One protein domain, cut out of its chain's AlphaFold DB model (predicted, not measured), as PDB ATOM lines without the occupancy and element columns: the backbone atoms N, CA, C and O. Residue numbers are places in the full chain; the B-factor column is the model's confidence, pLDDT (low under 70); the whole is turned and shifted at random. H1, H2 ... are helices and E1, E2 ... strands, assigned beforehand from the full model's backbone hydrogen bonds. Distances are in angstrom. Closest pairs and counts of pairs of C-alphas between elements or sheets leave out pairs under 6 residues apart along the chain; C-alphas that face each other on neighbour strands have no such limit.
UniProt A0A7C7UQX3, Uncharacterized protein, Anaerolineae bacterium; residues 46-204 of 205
ATOM      1  N   LYS A  46      29.453 -17.615  28.349       91.88
ATOM      2  CA  LYS A  46      29.856 -16.726  29.438       91.88
ATOM      3  C   LYS A  46      31.227 -16.150  29.129       91.88
ATOM      4  O   LYS A  46      32.200 -16.891  29.014       91.88
ATOM      5  N   GLU A  47      31.297 -14.831  29.070       94.06
ATOM      6  CA  GLU A  47      32.527 -14.074  28.874       94.06
ATOM      7  C   GLU A  47      32.783 -13.154  30.070       94.06
ATOM      8  O   GLU A  47      31.865 -12.762  30.790       94.06
ATOM      9  N   SER A  48      34.053 -12.846  30.332       94.62
ATOM     10  CA  SER A  48      34.466 -11.971  31.435       94.62
ATOM     11  C   SER A  48      35.315 -10.828  30.903       94.62
ATOM     12  O   SER A  48      36.425 -11.040  30.418       94.62
ATOM     13  N   LEU A  49      34.792  -9.611  31.018       95.25
ATOM     14  CA  LEU A  49      35.484  -8.380  30.660       95.25
ATOM     15  C   LEU A  49      36.129  -7.807  31.924       95.25
ATOM     16  O   LEU A  49      35.428  -7.380  32.838       95.25
ATOM     17  N   ILE A  50      37.461  -7.844  31.992       94.81
ATOM     18  CA  ILE A  50      38.233  -7.398  33.164       94.81
ATOM     19  C   ILE A  50      38.778  -5.995  32.934       94.81
ATOM     20  O   ILE A  50      39.569  -5.797  32.011       94.81
ATOM     21  N   PHE A  51      38.419  -5.052  33.789       95.25
ATOM     22  CA  PHE A  51      38.876  -3.669  33.792       95.25
ATOM     23  C   PHE A  51      39.726  -3.406  35.034       95.25
ATOM     24  O   PHE A  51      39.529  -4.030  36.075       95.25
ATOM     25  N   TYR A  52      40.646  -2.464  34.914       93.56
ATOM     26  CA  TYR A  52      41.432  -1.917  36.012       93.56
ATOM     27  C   TYR A  52      41.411  -0.395  35.874       93.56
ATOM     28  O   TYR A  52      41.201   0.115  34.772       93.56
ATOM     29  N   PHE A  53      41.578   0.315  36.983       92.31
ATOM     30  CA  PHE A  53      41.658   1.767  36.958       92.31
ATOM     31  C   PHE A  53      43.070   2.194  36.544       92.31
ATOM     32  O   PHE A  53      44.053   1.736  37.126       92.31
ATOM     33  N   GLU A  54      43.173   3.079  35.555       91.75
ATOM     34  CA  GLU A  54      44.443   3.658  35.119       91.75
ATOM     35  C   GLU A  54      44.418   5.175  35.336       91.75
ATOM     36  O   GLU A  54      43.554   5.891  34.824       91.75
ATOM     37  N   GLU A  55      45.350   5.680  36.148       88.56
ATOM     38  CA  GLU A  55      45.409   7.106  36.464       88.56
ATOM     39  C   GLU A  55      45.775   7.917  35.214       88.56
ATOM     40  O   GLU A  55      46.815   7.706  34.592       88.56
ATOM     41  N   GLY A  56      44.920   8.879  34.862       87.06
ATOM     42  CA  GLY A  56      45.081   9.707  33.667       87.06
ATOM     43  C   GLY A  56      44.321   9.200  32.439       87.06
ATOM     44  O   GLY A  56      44.234   9.945  31.463       87.06
ATOM     45  N   GLU A  57      43.723   8.006  32.485       86.56
ATOM     46  CA  GLU A  57      42.736   7.587  31.487       86.56
ATOM     47  C   GLU A  57      41.348   8.155  31.817       86.56
ATOM     48  O   GLU A  57      40.908   8.167  32.967       86.56
ATOM     49  N   GLU A  58      40.635   8.639  30.796       86.94
ATOM     50  CA  GLU A  58      39.272   9.167  30.958       86.94
ATOM     51  C   GLU A  58      38.213   8.052  30.982       86.94
ATOM     52  O   GLU A  58      37.137   8.219  31.563       86.94
ATOM     53  N   GLU A  59      38.499   6.915  30.347       85.94
ATOM     54  CA  GLU A  59      37.575   5.797  30.185       85.94
ATOM     55  C   GLU A  59      38.319   4.492  29.889       85.94
ATOM     56  O   GLU A  59      39.353   4.491  29.229       85.94
ATOM     57  N   SER A  60      37.735   3.366  30.302       88.56
ATOM     58  CA  SER A  60      38.215   2.029  29.949       88.56
ATOM     59  C   SER A  60      37.143   1.285  29.155       88.56
ATOM     60  O   SER A  60      35.989   1.200  29.582       88.56
ATOM     61  N   ILE A  61      37.510   0.725  27.999       89.94
ATOM     62  CA  ILE A  61      36.572   0.085  27.062       89.94
ATOM     63  C   ILE A  61      36.997  -1.357  26.800       89.94
ATOM     64  O   ILE A  61      38.151  -1.611  26.454       89.94
ATOM     65  N   LYS A  62      36.057  -2.304  26.907       91.12
ATOM     66  CA  LYS A  62      36.251  -3.702  26.489       91.12
ATOM     67  C   LYS A  62      35.025  -4.248  25.781       91.12
ATOM     68  O   LYS A  62      33.916  -3.776  25.994       91.12
ATOM     69  N   ALA A  63      35.240  -5.256  24.947       88.62
ATOM     70  CA  ALA A  63      34.196  -5.913  24.175       88.62
ATOM     71  C   ALA A  63      34.299  -7.431  24.319       88.62
ATOM     72  O   ALA A  63      35.397  -7.955  24.536       88.62
ATOM     73  N   THR A  64      33.170  -8.118  24.162       89.38
ATOM     74  CA  THR A  64      33.125  -9.573  23.955       89.38
ATOM     75  C   THR A  64      33.911  -9.972  22.706       89.38
ATOM     76  O   THR A  64      34.201  -9.145  21.832       89.38
ATOM     77  N   VAL A  65      34.263 -11.252  22.591       86.00
ATOM     78  CA  VAL A  65      35.006 -11.795  21.440       86.00
ATOM     79  C   VAL A  65      34.249 -11.562  20.131       86.00
ATOM     80  O   VAL A  65      34.847 -11.189  19.120       86.00
ATOM     81  N   THR A  66      32.930 -11.742  20.160       80.94
ATOM     82  CA  THR A  66      32.009 -11.488  19.042       80.94
ATOM     83  C   THR A  66      31.748 -10.001  18.805       80.94
ATOM     84  O   THR A  66      31.206  -9.649  17.760       80.94
ATOM     85  N   LYS A  67      32.170  -9.127  19.731       79.62
ATOM     86  CA  LYS A  67      31.950  -7.671  19.724       79.62
ATOM     87  C   LYS A  67      30.477  -7.260  19.691       79.62
ATOM     88  O   LYS A  67      30.165  -6.139  19.301       79.62
ATOM     89  N   ASP A  68      29.588  -8.151  20.111       78.44
ATOM     90  CA  ASP A  68      28.151  -7.901  20.217       78.44
ATOM     91  C   ASP A  68      27.775  -7.141  21.496       78.44
ATOM     92  O   ASP A  68      26.733  -6.487  21.534       78.44
ATOM     93  N   VAL A  69      28.633  -7.171  22.519       85.19
ATOM     94  CA  VAL A  69      28.506  -6.379  23.742       85.19
ATOM     95  C   VAL A  69      29.817  -5.650  23.999       85.19
ATOM     96  O   VAL A  69      30.876  -6.262  24.156       85.19
ATOM     97  N   ILE A  70      29.741  -4.326  24.072       86.50
ATOM     98  CA  ILE A  70      30.865  -3.455  24.410       86.50
ATOM     99  C   ILE A  70      30.496  -2.710  25.685       86.50
ATOM    100  O   ILE A  70      29.417  -2.129  25.785       86.50
ATOM    101  N   VAL A  71      31.398  -2.726  26.654       88.75
ATOM    102  CA  VAL A  71      31.235  -2.066  27.944       88.75
ATOM    103  C   VAL A  71      32.295  -0.985  28.065       88.75
ATOM    104  O   VAL A  71      33.493  -1.254  27.939       88.75
ATOM    105  N   ARG A  72      31.839   0.237  28.325       88.25
ATOM    106  CA  ARG A  72      32.682   1.365  28.698       88.25
ATOM    107  C   ARG A  72      32.435   1.735  30.150       88.25
ATOM    108  O   ARG A  72      31.294   1.939  30.562       88.25
ATOM    109  N   ILE A  73      33.527   1.916  30.880       90.00
ATOM    110  CA  ILE A  73      33.528   2.427  32.244       90.00
ATOM    111  C   ILE A  73      34.240   3.785  32.240       90.00
ATOM    112  O   ILE A  73      35.462   3.823  32.086       90.00
ATOM    113  N   PRO A  74      33.507   4.906  32.370       89.06
ATOM    114  CA  PRO A  74      34.116   6.218  32.567       89.06
ATOM    115  C   PRO A  74      34.947   6.252  33.854       89.06
ATOM    116  O   PRO A  74      34.577   5.611  34.839       89.06
ATOM    117  N   ALA A  75      36.012   7.053  33.900       89.25
ATOM    118  CA  ALA A  75      36.845   7.204  35.097       89.25
ATOM    119  C   ALA A  75      36.020   7.600  36.334       89.25
ATOM    120  O   ALA A  75      36.244   7.090  37.428       89.25
ATOM    121  N   GLY A  76      35.005   8.448  36.148       89.00
ATOM    122  CA  GLY A  76      34.100   8.868  37.216       89.00
ATOM    123  C   GLY A  76      33.086   7.813  37.672       89.00
ATOM    124  O   GLY A  76      32.338   8.085  38.602       89.00
ATOM    125  N   ALA A  77      33.011   6.639  37.037       90.75
ATOM    126  CA  ALA A  77      32.175   5.534  37.510       90.75
ATOM    127  C   ALA A  77      32.863   4.695  38.602       90.75
ATOM    128  O   ALA A  77      32.179   3.965  39.325       90.75
ATOM    129  N   TRP A  78      34.189   4.805  38.725       92.69
ATOM    130  CA  TRP A  78      34.990   4.121  39.734       92.69
ATOM    131  C   TRP A  78      34.889   4.830  41.082       92.69
ATOM    132  O   TRP A  78      35.350   5.965  41.213       92.69
ATOM    133  N   ALA A  79      34.368   4.131  42.093       92.12
ATOM    134  CA  ALA A  79      34.469   4.607  43.467       92.12
ATOM    135  C   ALA A  79      35.941   4.691  43.894       92.12
ATOM    136  O   ALA A  79      36.762   3.858  43.489       92.12
ATOM    137  N   GLU A  80      36.282   5.690  44.710       90.94
ATOM    138  CA  GLU A  80      37.667   5.925  45.143       90.94
ATOM    139  C   GLU A  80      38.276   4.688  45.812       90.94
ATOM    140  O   GLU A  80      39.411   4.320  45.512       90.94
ATOM    141  N   GLU A  81      37.501   3.995  46.645       90.88
ATOM    142  CA  GLU A  81      37.931   2.784  47.344       90.88
ATOM    143  C   GLU A  81      38.122   1.544  46.446       90.88
ATOM    144  O   GLU A  81      38.524   0.502  46.954       90.88
ATOM    145  N   TRP A  82      37.782   1.597  45.149       89.56
ATOM    146  CA  TRP A  82      37.897   0.457  44.215       89.56
ATOM    147  C   TRP A  82      39.044   0.617  43.226       89.56
ATOM    148  O   TRP A  82      39.243  -0.251  42.385       89.56
ATOM    149  N   ARG A  83      39.772   1.735  43.267       89.00
ATOM    150  CA  ARG A  83      40.790   2.046  42.252       89.00
ATOM    151  C   ARG A  83      41.972   1.074  42.249       89.00
ATOM    152  O   ARG A  83      42.666   0.984  41.246       89.00
ATOM    153  N   GLU A  84      42.187   0.351  43.343       89.44
ATOM    154  CA  GLU A  84      43.197  -0.711  43.445       89.44
ATOM    155  C   GLU A  84      42.630  -2.102  43.084       89.44
ATOM    156  O   GLU A  84      43.384  -3.046  42.862       89.44
ATOM    157  N   ASP A  85      41.303  -2.224  42.960       93.12
ATOM    158  CA  ASP A  85      40.609  -3.468  42.626       93.12
ATOM    159  C   ASP A  85      40.443  -3.642  41.101       93.12
ATOM    160  O   ASP A  85      40.598  -2.715  40.299       93.12
ATOM    161  N   LEU A  86      40.060  -4.852  40.682       94.38
ATOM    162  CA  LEU A  86      39.632  -5.117  39.306       94.38
ATOM    163  C   LEU A  86      38.108  -5.102  39.213       94.38
ATOM    164  O   LEU A  86      37.412  -5.654  40.064       94.38
ATOM    165  N   LEU A  87      37.569  -4.558  38.126       94.81
ATOM    166  CA  LEU A  87      36.156  -4.731  37.794       94.81
ATOM    167  C   LEU A  87      36.014  -5.866  36.788       94.81
ATOM    168  O   LEU A  87      36.609  -5.838  35.713       94.81
ATOM    169  N   ARG A  88      35.190  -6.857  37.108       94.81
ATOM    170  CA  ARG A  88      34.800  -7.925  36.192       94.81
ATOM    171  C   ARG A  88      33.350  -7.738  35.790       94.81
ATOM    172  O   ARG A  88      32.454  -7.851  36.616       94.81
ATOM    173  N   PHE A  89      33.113  -7.522  34.506       93.38
ATOM    174  CA  PHE A  89      31.786  -7.665  33.921       93.38
ATOM    175  C   PHE A  89      31.638  -9.068  33.354       93.38
ATOM    176  O   PHE A  89      32.291  -9.418  32.370       93.38
ATOM    177  N   GLU A  90      30.777  -9.875  33.966       93.88
ATOM    178  CA  GLU A  90      30.344 -11.125  33.352       93.88
ATOM    179  C   GLU A  90      29.229 -10.828  32.352       93.88
ATOM    180  O   GLU A  90      28.209 -10.242  32.715       93.88
ATOM    181  N   VAL A  91      29.439 -11.241  31.105       92.44
ATOM    182  CA  VAL A  91      28.455 -11.169  30.024       92.44
ATOM    183  C   VAL A  91      28.008 -12.591  29.731       92.44
ATOM    184  O   VAL A  91      28.819 -13.419  29.317       92.44
ATOM    185  N   ILE A  92      26.741 -12.899  29.999       90.44
ATOM    186  CA  ILE A  92      26.191 -14.245  29.815       90.44
ATOM    187  C   ILE A  92      25.101 -14.195  28.753       90.44
ATOM    188  O   ILE A  92      24.054 -13.588  28.957       90.44
ATOM    189  N   THR A  93      25.328 -14.864  27.635       88.81
ATOM    190  CA  THR A  93      24.359 -15.012  26.552       88.81
ATOM    191  C   THR A  93      23.319 -16.063  26.946       88.81
ATOM    192  O   THR A  93      23.667 -17.186  27.316       88.81
ATOM    193  N   LYS A  94      22.041 -15.686  26.890       85.50
ATOM    194  CA  LYS A  94      20.866 -16.459  27.317       85.50
ATOM    195  C   LYS A  94      19.913 -16.704  26.149       85.50
ATOM    196  O   LYS A  94      19.817 -15.869  25.245       85.50
ATOM    197  N   ASP A  95      19.203 -17.832  26.189       82.62
ATOM    198  CA  ASP A  95      18.209 -18.182  25.170       82.62
ATOM    199  C   ASP A  95      17.011 -17.218  25.270       82.62
ATOM    200  O   ASP A  95      16.347 -17.189  26.315       82.62
ATOM    201  N   PRO A  96      16.687 -16.454  24.210       78.12
ATOM    202  CA  PRO A  96      15.513 -15.582  24.185       78.12
ATOM    203  C   PRO A  96      14.183 -16.293  24.457       78.12
ATOM    204  O   PRO A  96      13.241 -15.664  24.934       78.12
ATOM    205  N   ASN A  97      14.090 -17.592  24.160       80.69
ATOM    206  CA  ASN A  97      12.880 -18.382  24.386       80.69
ATOM    207  C   ASN A  97      12.705 -18.781  25.856       80.69
ATOM    208  O   ASN A  97      11.572 -18.942  26.311       80.69
ATOM    209  N   GLU A  98      13.805 -18.971  26.588       78.00
ATOM    210  CA  GLU A  98      13.782 -19.312  28.017       78.00
ATOM    211  C   GLU A  98      13.730 -18.061  28.898       78.00
ATOM    212  O   GLU A  98      13.115 -18.076  29.965       78.00
ATOM    213  N   TYR A  99      14.320 -16.966  28.418       74.00
ATOM    214  CA  TYR A  99      14.332 -15.661  29.068       74.00
ATOM    215  C   TYR A  99      13.608 -14.616  28.208       74.00
ATOM    216  O   TYR A  99      14.230 -13.640  27.777       74.00
ATOM    217  N   PRO A 100      12.296 -14.790  27.941       70.69
ATOM    218  CA  PRO A 100      11.544 -13.807  27.185       70.69
ATOM    219  C   PRO A 100      11.488 -12.501  27.974       70.69
ATOM    220  O   PRO A 100      11.206 -12.482  29.174       70.69
ATOM    221  N   LEU A 101      11.750 -11.398  27.285       68.50
ATOM    222  CA  LEU A 101      11.687 -10.064  27.868       68.50
ATOM    223  C   LEU A 101      10.262  -9.523  27.706       68.50
ATOM    224  O   LEU A 101       9.621  -9.744  26.677       68.50
ATOM    225  N   SER A 102       9.732  -8.863  28.738       65.88
ATOM    226  CA  SER A 102       8.356  -8.357  28.709       65.88
ATOM    227  C   SER A 102       8.210  -7.136  27.780       65.88
ATOM    228  O   SER A 102       9.192  -6.440  27.513       65.88
ATOM    229  N   PRO A 103       7.003  -6.811  27.288       63.09
ATOM    230  CA  PRO A 103       6.789  -5.599  26.493       63.09
ATOM    231  C   PRO A 103       7.202  -4.311  27.220       63.09
ATOM    232  O   PRO A 103       7.756  -3.409  26.606       63.09
ATOM    233  N   GLU A 104       7.007  -4.226  28.538       61.25
ATOM    234  CA  GLU A 104       7.443  -3.073  29.343       61.25
ATOM    235  C   GLU A 104       8.971  -2.956  29.384       61.25
ATOM    236  O   GLU A 104       9.525  -1.859  29.410       61.25
ATOM    237  N   GLN A 105       9.647  -4.103  29.372       62.16
ATOM    238  CA  GLN A 105      11.094  -4.211  29.302       62.16
ATOM    239  C   GLN A 105      11.623  -3.829  27.917       62.16
ATOM    240  O   GLN A 105      12.638  -3.149  27.822       62.16
ATOM    241  N   LEU A 106      10.924  -4.224  26.854       59.34
ATOM    242  CA  LEU A 106      11.270  -3.939  25.460       59.34
ATOM    243  C   LEU A 106      10.821  -2.532  25.003       59.34
ATOM    244  O   LEU A 106      11.248  -2.069  23.946       59.34
ATOM    245  N   GLY A 107      10.003  -1.841  25.802       57.38
ATOM    246  CA  GLY A 107       9.327  -0.591  25.460       57.38
ATOM    247  C   GLY A 107       7.946  -0.842  24.840       57.38
ATOM    248  O   GLY A 107       7.805  -1.657  23.932       57.38
ATOM    249  N   GLU A 108       6.927  -0.107  25.305       52.62
ATOM    250  CA  GLU A 108       5.494  -0.333  25.009       52.62
ATOM    251  C   GLU A 108       5.119  -0.357  23.509       52.62
ATOM    252  O   GLU A 108       4.037  -0.819  23.151       52.62
ATOM    253  N   SER A 109       5.995   0.120  22.623       54.56
ATOM    254  CA  SER A 109       5.792   0.204  21.170       54.56
ATOM    255  C   SER A 109       6.643  -0.775  20.348       54.56
ATOM    256  O   SER A 109       6.741  -0.623  19.130       54.56
ATOM    257  N   TRP A 110       7.280  -1.765  20.978       58.62
ATOM    258  CA  TRP A 110       8.153  -2.709  20.279       58.62
ATOM    259  C   TRP A 110       7.374  -3.827  19.559       58.62
ATOM    260  O   TRP A 110       6.459  -4.425  20.124       58.62
ATOM    261  N   SER A 111       7.754  -4.121  18.307       56.19
ATOM    262  CA  SER A 111       7.109  -5.135  17.447       56.19
ATOM    263  C   SER A 111       8.085  -6.051  16.683       56.19
ATOM    264  O   SER A 111       7.675  -6.733  15.750       56.19
ATOM    265  N   GLY A 112       9.364  -6.077  17.077       63.66
ATOM    266  CA  GLY A 112      10.420  -6.837  16.394       63.66
ATOM    267  C   GLY A 112      10.587  -8.292  16.855       63.66
ATOM    268  O   GLY A 112       9.745  -8.852  17.556       63.66
ATOM    269  N   GLU A 113      11.716  -8.901  16.482       67.50
ATOM    270  CA  GLU A 113      12.164 -10.213  16.977       67.50
ATOM    271  C   GLU A 113      13.335 -10.042  17.956       67.50
ATOM    272  O   GLU A 113      14.288  -9.304  17.686       67.50
ATOM    273  N   LEU A 114      13.270 -10.716  19.110       69.50
ATOM    274  CA  LEU A 114      14.351 -10.743  20.095       69.50
ATOM    275  C   LEU A 114      15.386 -11.791  19.672       69.50
ATOM    276  O   LEU A 114      15.130 -12.989  19.751       69.50
ATOM    277  N   ILE A 115      16.555 -11.333  19.230       72.62
ATOM    278  CA  ILE A 115      17.604 -12.190  18.669       72.62
ATOM    279  C   ILE A 115      18.460 -12.800  19.779       72.62
ATOM    280  O   ILE A 115      18.799 -13.981  19.726       72.62
ATOM    281  N   ARG A 116      18.850 -11.996  20.775       76.62
ATOM    282  CA  ARG A 116      19.714 -12.433  21.883       76.62
ATOM    283  C   ARG A 116      19.318 -11.772  23.186       76.62
ATOM    284  O   ARG A 116      18.867 -10.627  23.194       76.62
ATOM    285  N   VAL A 117      19.552 -12.490  24.277       82.06
ATOM    286  CA  VAL A 117      19.443 -11.962  25.634       82.06
ATOM    287  C   VAL A 117      20.805 -12.054  26.297       82.06
ATOM    288  O   VAL A 117      21.479 -13.072  26.191       82.06
ATOM    289  N   TYR A 118      21.206 -10.991  26.977       85.06
ATOM    290  CA  TYR A 118      22.439 -10.925  27.741       85.06
ATOM    291  C   TYR A 118      22.112 -10.663  29.198       85.06
ATOM    292  O   TYR A 118      21.322  -9.778  29.510       85.06
ATOM    293  N   GLU A 119      22.751 -11.397  30.089       87.44
ATOM    294  CA  GLU A 119      22.805 -11.076  31.503       87.44
ATOM    295  C   GLU A 119      24.153 -10.415  31.805       87.44
ATOM    296  O   GLU A 119      25.201 -11.000  31.528       87.44
ATOM    297  N   LEU A 120      24.129  -9.198  32.355       88.31
ATOM    298  CA  LEU A 120      25.325  -8.454  32.752       88.31
ATOM    299  C   LEU A 120      25.446  -8.421  34.271       88.31
ATOM    300  O   LEU A 120      24.576  -7.877  34.959       88.31
ATOM    301  N   ARG A 121      26.559  -8.948  34.786       90.44
ATOM    302  CA  ARG A 121      26.871  -8.947  36.220       90.44
ATOM    303  C   ARG A 121      28.187  -8.216  36.482       90.44
ATOM    304  O   ARG A 121      29.247  -8.771  36.188       90.44
ATOM    305  N   PRO A 122      28.140  -6.984  37.015       92.31
ATOM    306  CA  PRO A 122      29.334  -6.286  37.459       92.31
ATOM    307  C   PRO A 122      29.773  -6.790  38.836       92.31
ATOM    308  O   PRO A 122      29.003  -6.801  39.799       92.31
ATOM    309  N   LEU A 123      31.035  -7.180  38.920       94.06
ATOM    310  CA  LEU A 123      31.692  -7.666  40.120       94.06
ATOM    311  C   LEU A 123      32.953  -6.840  40.354       94.06
ATOM    312  O   LEU A 123      33.677  -6.513  39.414       94.06
ATOM    313  N   ARG A 124      33.236  -6.535  41.613       94.62
ATOM    314  CA  ARG A 124      34.517  -6.009  42.065       94.62
ATOM    315  C   ARG A 124      35.337  -7.179  42.583       94.62
ATOM    316  O   ARG A 124      34.892  -7.862  43.501       94.62
ATOM    317  N   MET A 125      36.498  -7.413  41.994       94.69
ATOM    318  CA  MET A 125      37.454  -8.409  42.457       94.69
ATOM    319  C   MET A 125      38.513  -7.705  43.291       94.69
ATOM    320  O   MET A 125      39.274  -6.894  42.761       94.69
ATOM    321  N   THR A 126      38.552  -8.016  44.581       89.25
ATOM    322  CA  THR A 126      39.558  -7.440  45.477       89.25
ATOM    323  C   THR A 126      40.934  -8.044  45.227       89.25
ATOM    324  O   THR A 126      41.051  -9.134  44.659       89.25
ATOM    325  N   GLU A 127      41.991  -7.401  45.723       80.31
ATOM    326  CA  GLU A 127      43.353  -7.964  45.699       80.31
ATOM    327  C   GLU A 127      43.451  -9.364  46.339       80.31
ATOM    328  O   GLU A 127      44.309 -10.171  45.979       80.31
ATOM    329  N   LEU A 128      42.551  -9.676  47.279       81.88
ATOM    330  CA  LEU A 128      42.464 -10.977  47.948       81.88
ATOM    331  C   LEU A 128      41.765 -12.052  47.095       81.88
ATOM    332  O   LEU A 128      41.705 -13.214  47.502       81.88
ATOM    333  N   GLY A 129      41.254 -11.683  45.918       80.12
ATOM    334  CA  GLY A 129      40.533 -12.563  45.002       80.12
ATOM    335  C   GLY A 129      39.066 -12.785  45.374       80.12
ATOM    336  O   GLY A 129      38.471 -13.760  44.915       80.12
ATOM    337  N   GLU A 130      38.482 -11.923  46.212       88.25
ATOM    338  CA  GLU A 130      37.061 -11.997  46.562       88.25
ATOM    339  C   GLU A 130      36.216 -11.246  45.532       88.25
ATOM    340  O   GLU A 130      36.459 -10.069  45.261       88.25
ATOM    341  N   ASP A 131      35.197 -11.920  44.995       92.25
ATOM    342  CA  ASP A 131      34.207 -11.310  44.111       92.25
ATOM    343  C   ASP A 131      33.082 -10.680  44.941       92.25
ATOM    344  O   ASP A 131      32.383 -11.365  45.692       92.25
ATOM    345  N   ILE A 132      32.878  -9.374  44.776       91.94
ATOM    346  CA  ILE A 132      31.837  -8.600  45.455       91.94
ATOM    347  C   ILE A 132      30.892  -8.024  44.406       91.94
ATOM    348  O   ILE A 132      31.318  -7.333  43.483       91.94
ATOM    349  N   GLU A 133      29.597  -8.293  44.548       91.62
ATOM    350  CA  GLU A 133      28.582  -7.723  43.660       91.62
ATOM    351  C   GLU A 133      28.510  -6.203  43.803       91.62
ATOM    352  O   GLU A 133      28.392  -5.657  44.904       91.62
ATOM    353  N   ILE A 134      28.549  -5.511  42.666       91.69
ATOM    354  CA  ILE A 134      28.437  -4.057  42.633       91.69
ATOM    355  C   ILE A 134      26.959  -3.695  42.616       91.69
ATOM    356  O   ILE A 134      26.238  -4.018  41.677       91.69
ATOM    357  N   ALA A 135      26.503  -3.003  43.656       88.69
ATOM    358  CA  ALA A 135      25.110  -2.577  43.756       88.69
ATOM    359  C   ALA A 135      24.832  -1.248  43.037       88.69
ATOM    360  O   ALA A 135      23.697  -1.024  42.619       88.69
ATOM    361  N   SER A 136      25.830  -0.369  42.905       90.00
ATOM    362  CA  SER A 136      25.693   0.935  42.246       90.00
ATOM    363  C   SER A 136      27.035   1.422  41.703       90.00
ATOM    364  O   SER A 136      28.050   1.156  42.330       90.00
ATOM    365  N   PHE A 137      27.039   2.175  40.602       90.94
ATOM    366  CA  PHE A 137      28.214   2.941  40.145       90.94
ATOM    367  C   PHE A 137      28.056   4.426  40.500       90.94
ATOM    368  O   PHE A 137      26.926   4.924  40.550       90.94
ATOM    369  N   GLU A 138      29.164   5.143  40.718       90.25
ATOM    370  CA  GLU A 138      29.127   6.587  41.017       90.25
ATOM    371  C   GLU A 138      28.599   7.411  39.835       90.25
ATOM    372  O   GLU A 138      27.808   8.343  40.007       90.25
ATOM    373  N   GLN A 139      28.980   7.019  38.619       88.00
ATOM    374  CA  GLN A 139      28.476   7.562  37.361       88.00
ATOM    375  C   GLN A 139      27.932   6.439  36.468       88.00
ATOM    376  O   GLN A 139      28.312   5.278  36.639       88.00
ATOM    377  N   PRO A 140      27.024   6.755  35.524       86.31
ATOM    378  CA  PRO A 140      26.548   5.782  34.548       86.31
ATOM    379  C   PRO A 140      27.697   5.156  33.751       86.31
ATOM    380  O   PRO A 140      28.680   5.823  33.434       86.31
ATOM    381  N   VAL A 141      27.531   3.886  33.402       86.62
ATOM    382  CA  VAL A 141      28.395   3.160  32.468       86.62
ATOM    383  C   VAL A 141      27.672   3.012  31.139       86.62
ATOM    384  O   VAL A 141      26.445   3.119  31.066       86.62
ATOM    385  N   ASP A 142      28.407   2.729  30.078       83.38
ATOM    386  CA  ASP A 142      27.814   2.611  28.752       83.38
ATOM    387  C   ASP A 142      27.936   1.189  28.257       83.38
ATOM    388  O   ASP A 142      29.013   0.594  28.260       83.38
ATOM    389  N   ILE A 143      26.805   0.660  27.813       82.62
ATOM    390  CA  ILE A 143      26.699  -0.667  27.241       82.62
ATOM    391  C   ILE A 143      26.218  -0.502  25.808       82.62
ATOM    392  O   ILE A 143      25.139   0.032  25.549       82.62
ATOM    393  N   ILE A 144      27.030  -0.947  24.862       78.12
ATOM    394  CA  ILE A 144      26.696  -0.935  23.444       78.12
ATOM    395  C   ILE A 144      26.379  -2.363  23.042       78.12
ATOM    396  O   ILE A 144      27.195  -3.262  23.246       78.12
ATOM    397  N   PHE A 145      25.205  -2.550  22.453       76.94
ATOM    398  CA  PHE A 145      24.817  -3.804  21.828       76.94
ATOM    399  C   PHE A 145      24.977  -3.664  20.322       76.94
ATOM    400  O   PHE A 145      24.406  -2.745  19.742       76.94
ATOM    401  N   ALA A 146      25.748  -4.544  19.697       73.38
ATOM    402  CA  ALA A 146      25.995  -4.538  18.261       73.38
ATOM    403  C   ALA A 146      25.550  -5.854  17.611       73.38
ATOM    404  O   ALA A 146      25.555  -6.917  18.233       73.38
ATOM    405  N   THR A 147      25.154  -5.768  16.346       67.56
ATOM    406  CA  THR A 147      24.789  -6.900  15.489       67.56
ATOM    407  C   THR A 147      25.925  -7.232  14.515       67.56
ATOM    408  O   THR A 147      26.828  -6.426  14.281       67.56
ATOM    409  N   GLU A 148      25.858  -8.415  13.896       63.56
ATOM    410  CA  GLU A 148      26.789  -8.832  12.832       63.56
ATOM    411  C   GLU A 148      26.744  -7.900  11.605       63.56
ATOM    412  O   GLU A 148      27.762  -7.707  10.939       63.56
ATOM    413  N   ASP A 149      25.597  -7.254  11.366       62.25
ATOM    414  CA  ASP A 149      25.372  -6.282  10.289       62.25
ATOM    415  C   ASP A 149      25.962  -4.887  10.613       62.25
ATOM    416  O   ASP A 149      25.720  -3.926   9.888       62.25
ATOM    417  N   LYS A 150      26.751  -4.762  11.695       61.16
ATOM    418  CA  LYS A 150      27.321  -3.511  12.249       61.16
ATOM    419  C   LYS A 150      26.296  -2.477  12.717       61.16
ATOM    420  O   LYS A 150      26.673  -1.367  13.093       61.16
ATOM    421  N   GLU A 151      25.022  -2.838  12.766       62.53
ATOM    422  CA  GLU A 151      24.014  -2.033  13.445       62.53
ATOM    423  C   GLU A 151      24.271  -2.106  14.948       62.53
ATOM    424  O   GLU A 151      24.507  -3.192  15.486       62.53
ATOM    425  N   ALA A 152      24.245  -0.967  15.634       62.91
ATOM    426  CA  ALA A 152      24.564  -0.913  17.050       62.91
ATOM    427  C   ALA A 152      23.662   0.056  17.805       62.91
ATOM    428  O   ALA A 152      23.370   1.159  17.357       62.91
ATOM    429  N   LYS A 153      23.278  -0.327  19.018       67.00
ATOM    430  CA  LYS A 153      22.588   0.542  19.956       67.00
ATOM    431  C   LYS A 153      23.456   0.813  21.167       67.00
ATOM    432  O   LYS A 153      23.697  -0.069  21.991       67.00
ATOM    433  N   LEU A 154      23.837   2.076  21.325       66.69
ATOM    434  CA  LEU A 154      24.351   2.585  22.588       66.69
ATOM    435  C   LEU A 154      23.210   2.692  23.606       66.69
ATOM    436  O   LEU A 154      22.209   3.370  23.368       66.69
ATOM    437  N   SER A 155      23.408   2.083  24.769       69.19
ATOM    438  CA  SER A 155      22.598   2.288  25.963       69.19
ATOM    439  C   SER A 155      23.477   2.830  27.080       69.19
ATOM    440  O   SER A 155      24.387   2.158  27.553       69.19
ATOM    441  N   ILE A 156      23.185   4.047  27.527       72.44
ATOM    442  CA  ILE A 156      23.824   4.613  28.713       72.44
ATOM    443  C   ILE A 156      23.013   4.149  29.915       72.44
ATOM    444  O   ILE A 156      21.802   4.377  29.966       72.44
ATOM    445  N   LEU A 157      23.655   3.453  30.845       76.81
ATOM    446  CA  LEU A 157      22.986   2.734  31.914       76.81
ATOM    447  C   LEU A 157      23.571   3.087  33.274       76.81
ATOM    448  O   LEU A 157      24.778   3.122  33.488       76.81
ATOM    449  N   GLN A 158      22.683   3.301  34.232       82.25
ATOM    450  CA  GLN A 158      23.032   3.491  35.624       82.25
ATOM    451  C   GLN A 158      22.536   2.299  36.435       82.25
ATOM    452  O   GLN A 158      21.351   1.950  36.389       82.25
ATOM    453  N   LEU A 159      23.454   1.689  37.181       83.31
ATOM    454  CA  LEU A 159      23.138   0.687  38.188       83.31
ATOM    455  C   LEU A 159      22.884   1.401  39.513       83.31
ATOM    456  O   LEU A 159      23.753   2.127  39.992       83.31
ATOM    457  N   ILE A 160      21.693   1.223  40.081       80.19
ATOM    458  CA  ILE A 160      21.334   1.766  41.394       80.19
ATOM    459  C   ILE A 160      20.621   0.673  42.180       80.19
ATOM    460  O   ILE A 160      19.576   0.178  41.753       80.19
ATOM    461  N   ASN A 161      21.156   0.320  43.349       83.69
ATOM    462  CA  ASN A 161      20.596  -0.714  44.227       83.69
ATOM    463  C   ASN A 161      20.341  -2.047  43.487       83.69
ATOM    464  O   ASN A 161      19.272  -2.648  43.618       83.69
ATOM    465  N   GLY A 162      21.299  -2.467  42.655       79.75
ATOM    466  CA  GLY A 162      21.262  -3.715  41.888       79.75
ATOM    467  C   GLY A 162      20.318  -3.701  40.682       79.75
ATOM    468  O   GLY A 162      20.062  -4.748  40.093       79.75
ATOM    469  N   LYS A 163      19.764  -2.540  40.308       79.94
ATOM    470  CA  LYS A 163      18.867  -2.406  39.152       79.94
ATOM    471  C   LYS A 163      19.448  -1.487  38.096       79.94
ATOM    472  O   LYS A 163      19.824  -0.352  38.391       79.94
ATOM    473  N   TRP A 164      19.463  -1.973  36.862       79.94
ATOM    474  CA  TRP A 164      19.884  -1.203  35.705       79.94
ATOM    475  C   TRP A 164      18.744  -0.330  35.193       79.94
ATOM    476  O   TRP A 164      17.609  -0.788  35.036       79.94
ATOM    477  N   SER A 165      19.049   0.936  34.930       73.50
ATOM    478  CA  SER A 165      18.094   1.916  34.419       73.50
ATOM    479  C   SER A 165      18.771   2.915  33.488       73.50
ATOM    480  O   SER A 165      19.976   3.135  33.574       73.50
ATOM    481  N   ILE A 166      18.001   3.530  32.593       73.06
ATOM    482  CA  ILE A 166      18.500   4.621  31.747       73.06
ATOM    483  C   ILE A 166      18.466   5.907  32.586       73.06
ATOM    484  O   ILE A 166      17.410   6.216  33.156       73.06
ATOM    485  N   PRO A 167      19.567   6.672  32.686       65.38
ATOM    486  CA  PRO A 167      19.565   7.923  33.427       65.38
ATOM    487  C   PRO A 167      18.571   8.909  32.794       65.38
ATOM    488  O   PRO A 167      18.469   9.033  31.575       65.38
ATOM    489  N   ARG A 168      17.822   9.641  33.630       53.38
ATOM    490  CA  ARG A 168      16.782  10.593  33.179       53.38
ATOM    491  C   ARG A 168      17.325  11.782  32.377       53.38
ATOM    492  O   ARG A 168      16.541  12.485  31.746       53.38
ATOM    493  N   GLN A 169      18.626  12.044  32.450       53.47
ATOM    494  CA  GLN A 169      19.293  13.095  31.692       53.47
ATOM    495  C   GLN A 169      20.067  12.437  30.556       53.47
ATOM    496  O   GLN A 169      20.983  11.653  30.794       53.47
ATOM    497  N   THR A 170      19.652  12.730  29.329       46.66
ATOM    498  CA  THR A 170      20.250  12.213  28.101       46.66
ATOM    499  C   THR A 170      21.713  12.641  28.040       46.66
ATOM    500  O   THR A 170      22.018  13.810  27.808       46.66
ATOM    501  N   LEU A 171      22.623  11.704  28.291       51.81
ATOM    502  CA  LEU A 171      24.049  11.909  28.086       51.81
ATOM    503  C   LEU A 171      24.318  11.869  26.576       51.81
ATOM    504  O   LEU A 171      23.791  11.027  25.849       51.81
ATOM    505  N   ILE A 172      25.079  12.854  26.105       52.81
ATOM    506  CA  ILE A 172      25.518  12.974  24.713       52.81
ATOM    507  C   ILE A 172      26.236  11.676  24.328       52.81
ATOM    508  O   ILE A 172      27.055  11.180  25.104       52.81
ATOM    509  N   ALA A 173      25.928  11.128  23.147       51.81
ATOM    510  CA  ALA A 173      26.613   9.943  22.643       51.81
ATOM    511  C   ALA A 173      28.135  10.195  22.643       51.81
ATOM    512  O   ALA A 173      28.582  11.221  22.121       51.81
ATOM    513  N   PRO A 174      28.931   9.316  23.261       55.00
ATOM    514  CA  PRO A 174      30.330   9.600  23.496       55.00
ATOM    515  C   PRO A 174      31.164   9.624  22.204       55.00
ATOM    516  O   PRO A 174      30.879   8.866  21.272       55.00
ATOM    517  N   PRO A 175      32.222  10.458  22.135       56.69
ATOM    518  CA  PRO A 175      32.969  10.710  20.898       56.69
ATOM    519  C   PRO A 175      33.624   9.464  20.282       56.69
ATOM    520  O   PRO A 175      33.724   9.373  19.054       56.69
ATOM    521  N   PHE A 176      34.039   8.490  21.104       60.00
ATOM    522  CA  PHE A 176      34.733   7.283  20.639       60.00
ATOM    523  C   PHE A 176      33.860   6.384  19.756       60.00
ATOM    524  O   PHE A 176      34.392   5.594  18.983       60.00
ATOM    525  N   LEU A 177      32.528   6.500  19.815       54.59
ATOM    526  CA  LEU A 177      31.649   5.693  18.964       54.59
ATOM    527  C   LEU A 177      31.972   5.877  17.483       54.59
ATOM    528  O   LEU A 177      31.948   4.902  16.745       54.59
ATOM    529  N   SER A 178      32.371   7.086  17.077       52.84
ATOM    530  CA  SER A 178      32.732   7.395  15.691       52.84
ATOM    531  C   SER A 178      33.984   6.666  15.179       52.84
ATOM    532  O   SER A 178      34.156   6.544  13.970       52.84
ATOM    533  N   SER A 179      34.860   6.172  16.067       56.91
ATOM    534  CA  SER A 179      36.033   5.375  15.680       56.91
ATOM    535  C   SER A 179      35.770   3.865  15.659       56.91
ATOM    536  O   SER A 179      36.568   3.126  15.082       56.91
ATOM    537  N   TRP A 180      34.658   3.406  16.243       52.12
ATOM    538  CA  TRP A 180      34.297   1.984  16.344       52.12
ATOM    539  C   TRP A 180      33.107   1.587  15.468       52.12
ATOM    540  O   TRP A 180      33.037   0.445  15.016       52.12
ATOM    541  N   LEU A 181      32.185   2.514  15.220       53.81
ATOM    542  CA  LEU A 181      30.952   2.324  14.462       53.81
ATOM    543  C   LEU A 181      30.761   3.547  13.562       53.81
ATOM    544  O   LEU A 181      30.881   4.674  14.039       53.81
ATOM    545  N   ASP A 182      30.474   3.349  12.273       49.97
ATOM    546  CA  ASP A 182      30.126   4.467  11.392       49.97
ATOM    547  C   ASP A 182      28.731   4.979  11.783       49.97
ATOM    548  O   ASP A 182      27.751   4.278  11.531       49.97
ATOM    549  N   PRO A 183      28.593   6.185  12.369       47.00
ATOM    550  CA  PRO A 183      27.299   6.693  12.816       47.00
ATOM    551  C   PRO A 183      26.277   6.837  11.677       47.00
ATOM    552  O   PRO A 183      25.085   6.939  11.955       47.00
ATOM    553  N   ALA A 184      26.728   6.868  10.414       46.12
ATOM    554  CA  ALA A 184      25.872   6.936   9.232       46.12
ATOM    555  C   ALA A 184      25.286   5.574   8.809       46.12
ATOM    556  O   ALA A 184      24.293   5.552   8.083       46.12
ATOM    557  N   GLU A 185      25.867   4.457   9.263       38.91
ATOM    558  CA  GLU A 185      25.397   3.087   8.984       38.91
ATOM    559  C   GLU A 185      24.618   2.478  10.164       38.91
ATOM    560  O   GLU A 185      24.062   1.386  10.055       38.91
ATOM    561  N   VAL A 186      24.533   3.190  11.293       41.28
ATOM    562  CA  VAL A 186      23.807   2.731  12.478       41.28
ATOM    563  C   VAL A 186      22.299   2.902  12.278       41.28
ATOM    564  O   VAL A 186      21.711   3.949  12.555       41.28
ATOM    565  N   SER A 187      21.657   1.833  11.817       35.69
ATOM    566  CA  SER A 187      20.228   1.603  12.019       35.69
ATOM    567  C   SER A 187      20.027   1.174  13.482       35.69
ATOM    568  O   SER A 187      20.751   0.326  14.005       35.69
ATOM    569  N   TRP A 188      19.122   1.832  14.210       41.97
ATOM    570  CA  TRP A 188      18.934   1.601  15.647       41.97
ATOM    571  C   TRP A 188      18.110   0.329  15.905       41.97
ATOM    572  O   TRP A 188      17.014   0.399  16.450       41.97
ATOM    573  N   ALA A 189      18.626  -0.844  15.545       35.16
ATOM    574  CA  ALA A 189      18.008  -2.120  15.889       35.16
ATOM    575  C   ALA A 189      18.487  -2.578  17.276       35.16
ATOM    576  O   ALA A 189      19.526  -3.211  17.451       35.16
ATOM    577  N   GLY A 190      17.746  -2.200  18.311       40.12
ATOM    578  CA  GLY A 190      17.956  -2.713  19.659       40.12
ATOM    579  C   GLY A 190      17.030  -2.024  20.638       40.12
ATOM    580  O   GLY A 190      16.682  -0.856  20.464       40.12
ATOM    581  N   THR A 191      16.616  -2.701  21.701       43.97
ATOM    582  CA  THR A 191      15.855  -2.059  22.774       43.97
ATOM    583  C   THR A 191      16.594  -2.166  24.095       43.97
ATOM    584  O   THR A 191      17.315  -3.123  24.353       43.97
ATOM    585  N   THR A 192      16.498  -1.110  24.894       48.41
ATOM    586  CA  THR A 192      17.231  -0.992  26.151       48.41
ATOM    587  C   THR A 192      16.283  -1.385  27.261       48.41
ATOM    588  O   THR A 192      15.265  -0.724  27.456       48.41
ATOM    589  N   ILE A 193      16.626  -2.446  27.984       51.44
ATOM    590  CA  ILE A 193      15.746  -3.023  28.992       51.44
ATOM    591  C   ILE A 193      16.156  -2.583  30.390       51.44
ATOM    592  O   ILE A 193      17.327  -2.629  30.758       51.44
ATOM    593  N   GLN A 194      15.162  -2.170  31.178       51.41
ATOM    594  CA  GLN A 194      15.294  -1.906  32.609       51.41
ATOM    595  C   GLN A 194      14.980  -3.192  33.389       51.41
ATOM    596  O   GLN A 194      13.923  -3.799  33.209       51.41
ATOM    597  N   GLY A 195      15.888  -3.639  34.259       55.84
ATOM    598  CA  GLY A 195      15.733  -4.911  34.972       55.84
ATOM    599  C   GLY A 195      16.933  -5.289  35.847       55.84
ATOM    600  O   GLY A 195      17.881  -4.510  35.960       55.84
ATOM    601  N   PRO A 196      16.927  -6.482  36.472       56.88
ATOM    602  CA  PRO A 196      17.999  -6.962  37.355       56.88
ATOM    603  C   PRO A 196      19.278  -7.398  36.605       56.88
ATOM    604  O   PRO A 196      20.039  -8.199  37.130       56.88
ATOM    605  N   GLY A 197      19.515  -6.897  35.383       62.62
ATOM    606  CA  GLY A 197      20.711  -7.216  34.589       62.62
ATOM    607  C   GLY A 197      20.472  -7.939  33.269       62.62
ATOM    608  O   GLY A 197      21.453  -8.328  32.652       62.62
ATOM    609  N   TYR A 198      19.228  -8.105  32.813       72.38
ATOM    610  CA  TYR A 198      18.931  -8.714  31.511       72.38
ATOM    611  C   TYR A 198      18.707  -7.662  30.424       72.38
ATOM    612  O   TYR A 198      17.945  -6.714  30.620       72.38
ATOM    613  N   PHE A 199      19.328  -7.871  29.269       73.25
ATOM    614  CA  PHE A 199      19.317  -6.972  28.122       73.25
ATOM    615  C   PHE A 199      19.007  -7.740  26.847       73.25
ATOM    616  O   PHE A 199      19.448  -8.872  26.689       73.25
ATOM    617  N   GLY A 200      18.252  -7.127  25.939       67.12
ATOM    618  CA  GLY A 200      17.830  -7.757  24.696       67.12
ATOM    619  C   GLY A 200      18.417  -7.068  23.476       67.12
ATOM    620  O   GLY A 200      18.283  -5.855  23.330       67.12
ATOM    621  N   LEU A 201      19.001  -7.843  22.566       67.38
ATOM    622  CA  LEU A 201      19.260  -7.393  21.203       67.38
ATOM    623  C   LEU A 201      18.076  -7.802  20.331       67.38
ATOM    624  O   LEU A 201      17.767  -8.987  20.211       67.38
ATOM    625  N   ALA A 202      17.416  -6.815  19.739       63.84
ATOM    626  CA  ALA A 202      16.207  -6.998  18.951       63.84
ATOM    627  C   ALA A 202      16.373  -6.391  17.560       63.84
ATOM    628  O   ALA A 202      16.951  -5.314  17.434       63.84
ATOM    629  N   LYS A 203      15.817  -7.054  16.544       62.09
ATOM    630  CA  LYS A 203      15.772  -6.550  15.167       62.09
ATOM    631  C   LYS A 203      14.358  -6.104  14.831       62.09
ATOM    632  O   LYS A 203      13.404  -6.852  15.053       62.09
ATOM    633  N   GLU A 204      14.229  -4.865  14.361       57.72
ATOM    634  CA  GLU A 204      12.969  -4.371  13.807       57.72
ATOM    635  C   GLU A 204      12.704  -5.066  12.465       57.72
ATOM    636  O   GLU A 204      13.624  -5.297  11.678       57.72
TER     637      GLU A 204
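Overview. This is residues 46 to 204 of the 205 residues of an uncharacterized protein of Anaerolineae bacterium (UniProt A0A7C7UQX3). You are looking at a sandwich of two strongly twisted five-stranded sheets, E1 E4 E5 E6 E10 over E2 E3 E7 E8 E9, with the long strand E5 as the spine of the first. The short helix H1 sits by one end of the first sheet, and H2 lies off both sheets within the long return from E9 to E10. The printed part has 159 residues, with ten named strands and two named helices in the order E1 E2 E3 E4 H1 E5 E6 E7 E8 E9 H2 E10. The second sheet runs in the order E2 E3 E7 E8 E9, the first is branched at E5, and the neighbours in both are antiparallel. The class is mostly strand, though under half of the residues are in named elements; the whole is compact, with a radius of gyration of the C-alphas of 15.4 A and spans of 45 by 34 by 31 A.

Along the chain. Find C-alpha 46 at (29.856, -16.726, 29.438); from there E1 runs through residues 46 to 52, 19.9 A from first to last C-alpha. Next come E2, residues 59 to 63, and E3, residues 69 to 74. E4, residues 86 to 94, is 25.0 A long, and H1 has residues 103 to 106. At C-alpha 113, (12.164, -10.213, 16.977), begins E5, residues 113 to 125, the longest strand at 35.9 A. E6 is residues 131 to 133, E7 residues 141 to 146, 16.3 A, and E8 residues 152 to 160, 24.7 A. E9, residues 163 to 165, and H2, residues 177 to 180, come before E10, residues 198 to 203, 16.8 A, which ends at C-alpha 203, (15.772, -6.550, 15.167).

Arrangement. Begin with E1, an edge strand beside E4, where N 49 and O 89 are 2.8 A apart. On the other side of E4 is E5, with N 121 and O 90 at 2.9 A. E5 pairs in a staggered way: E4 lies on one side of it, while E10, beside residues 113 to 119, and E6, beside residues 123 to 125, lie on the other side. Look there for N 118 and O 199 at 2.8 A, and for N 124 and O 132 at 2.8 A in the hairpin of E5 and E6. In the other sheet, the hairpin of E2 and E3 has N 62 and O 71 at 3.0 A, and E3 pairs with E7 through N 72 and O 142, 2.8 A. E7, E8 and E9 form a meander, each strand the antiparallel neighbour of the one before, with N 143 and O 155 at 2.9 A and N 158 and O 165 at 2.8 A. The sheets are face to face, 9.4 A centre to centre where they face each other, their strands at 31 degrees. Between them, the closest C-alphas of E1 and E2 are those of Leu 49 and Lys 62, 6.3 A apart. H1 only grazes the branched sheet, with its residues 105 to 106, and H2 is on neither sheet. Both helices are too short for an O i to N i+4 pair; each has its one O i to N i+3 pair within range.

Size, cuts and confidence. The farthest C-alphas, those of Ser 111 and Leu 128, are 47.1 A apart. The printed part has no cut. The links E3 to E4, E9 to H2 and H2 to E10 are long. Mean pLDDT of the printed part is 75.3; look for values under 70 at residues 101 to 114, 147 to 155, 167 to 197 and 200 to 204.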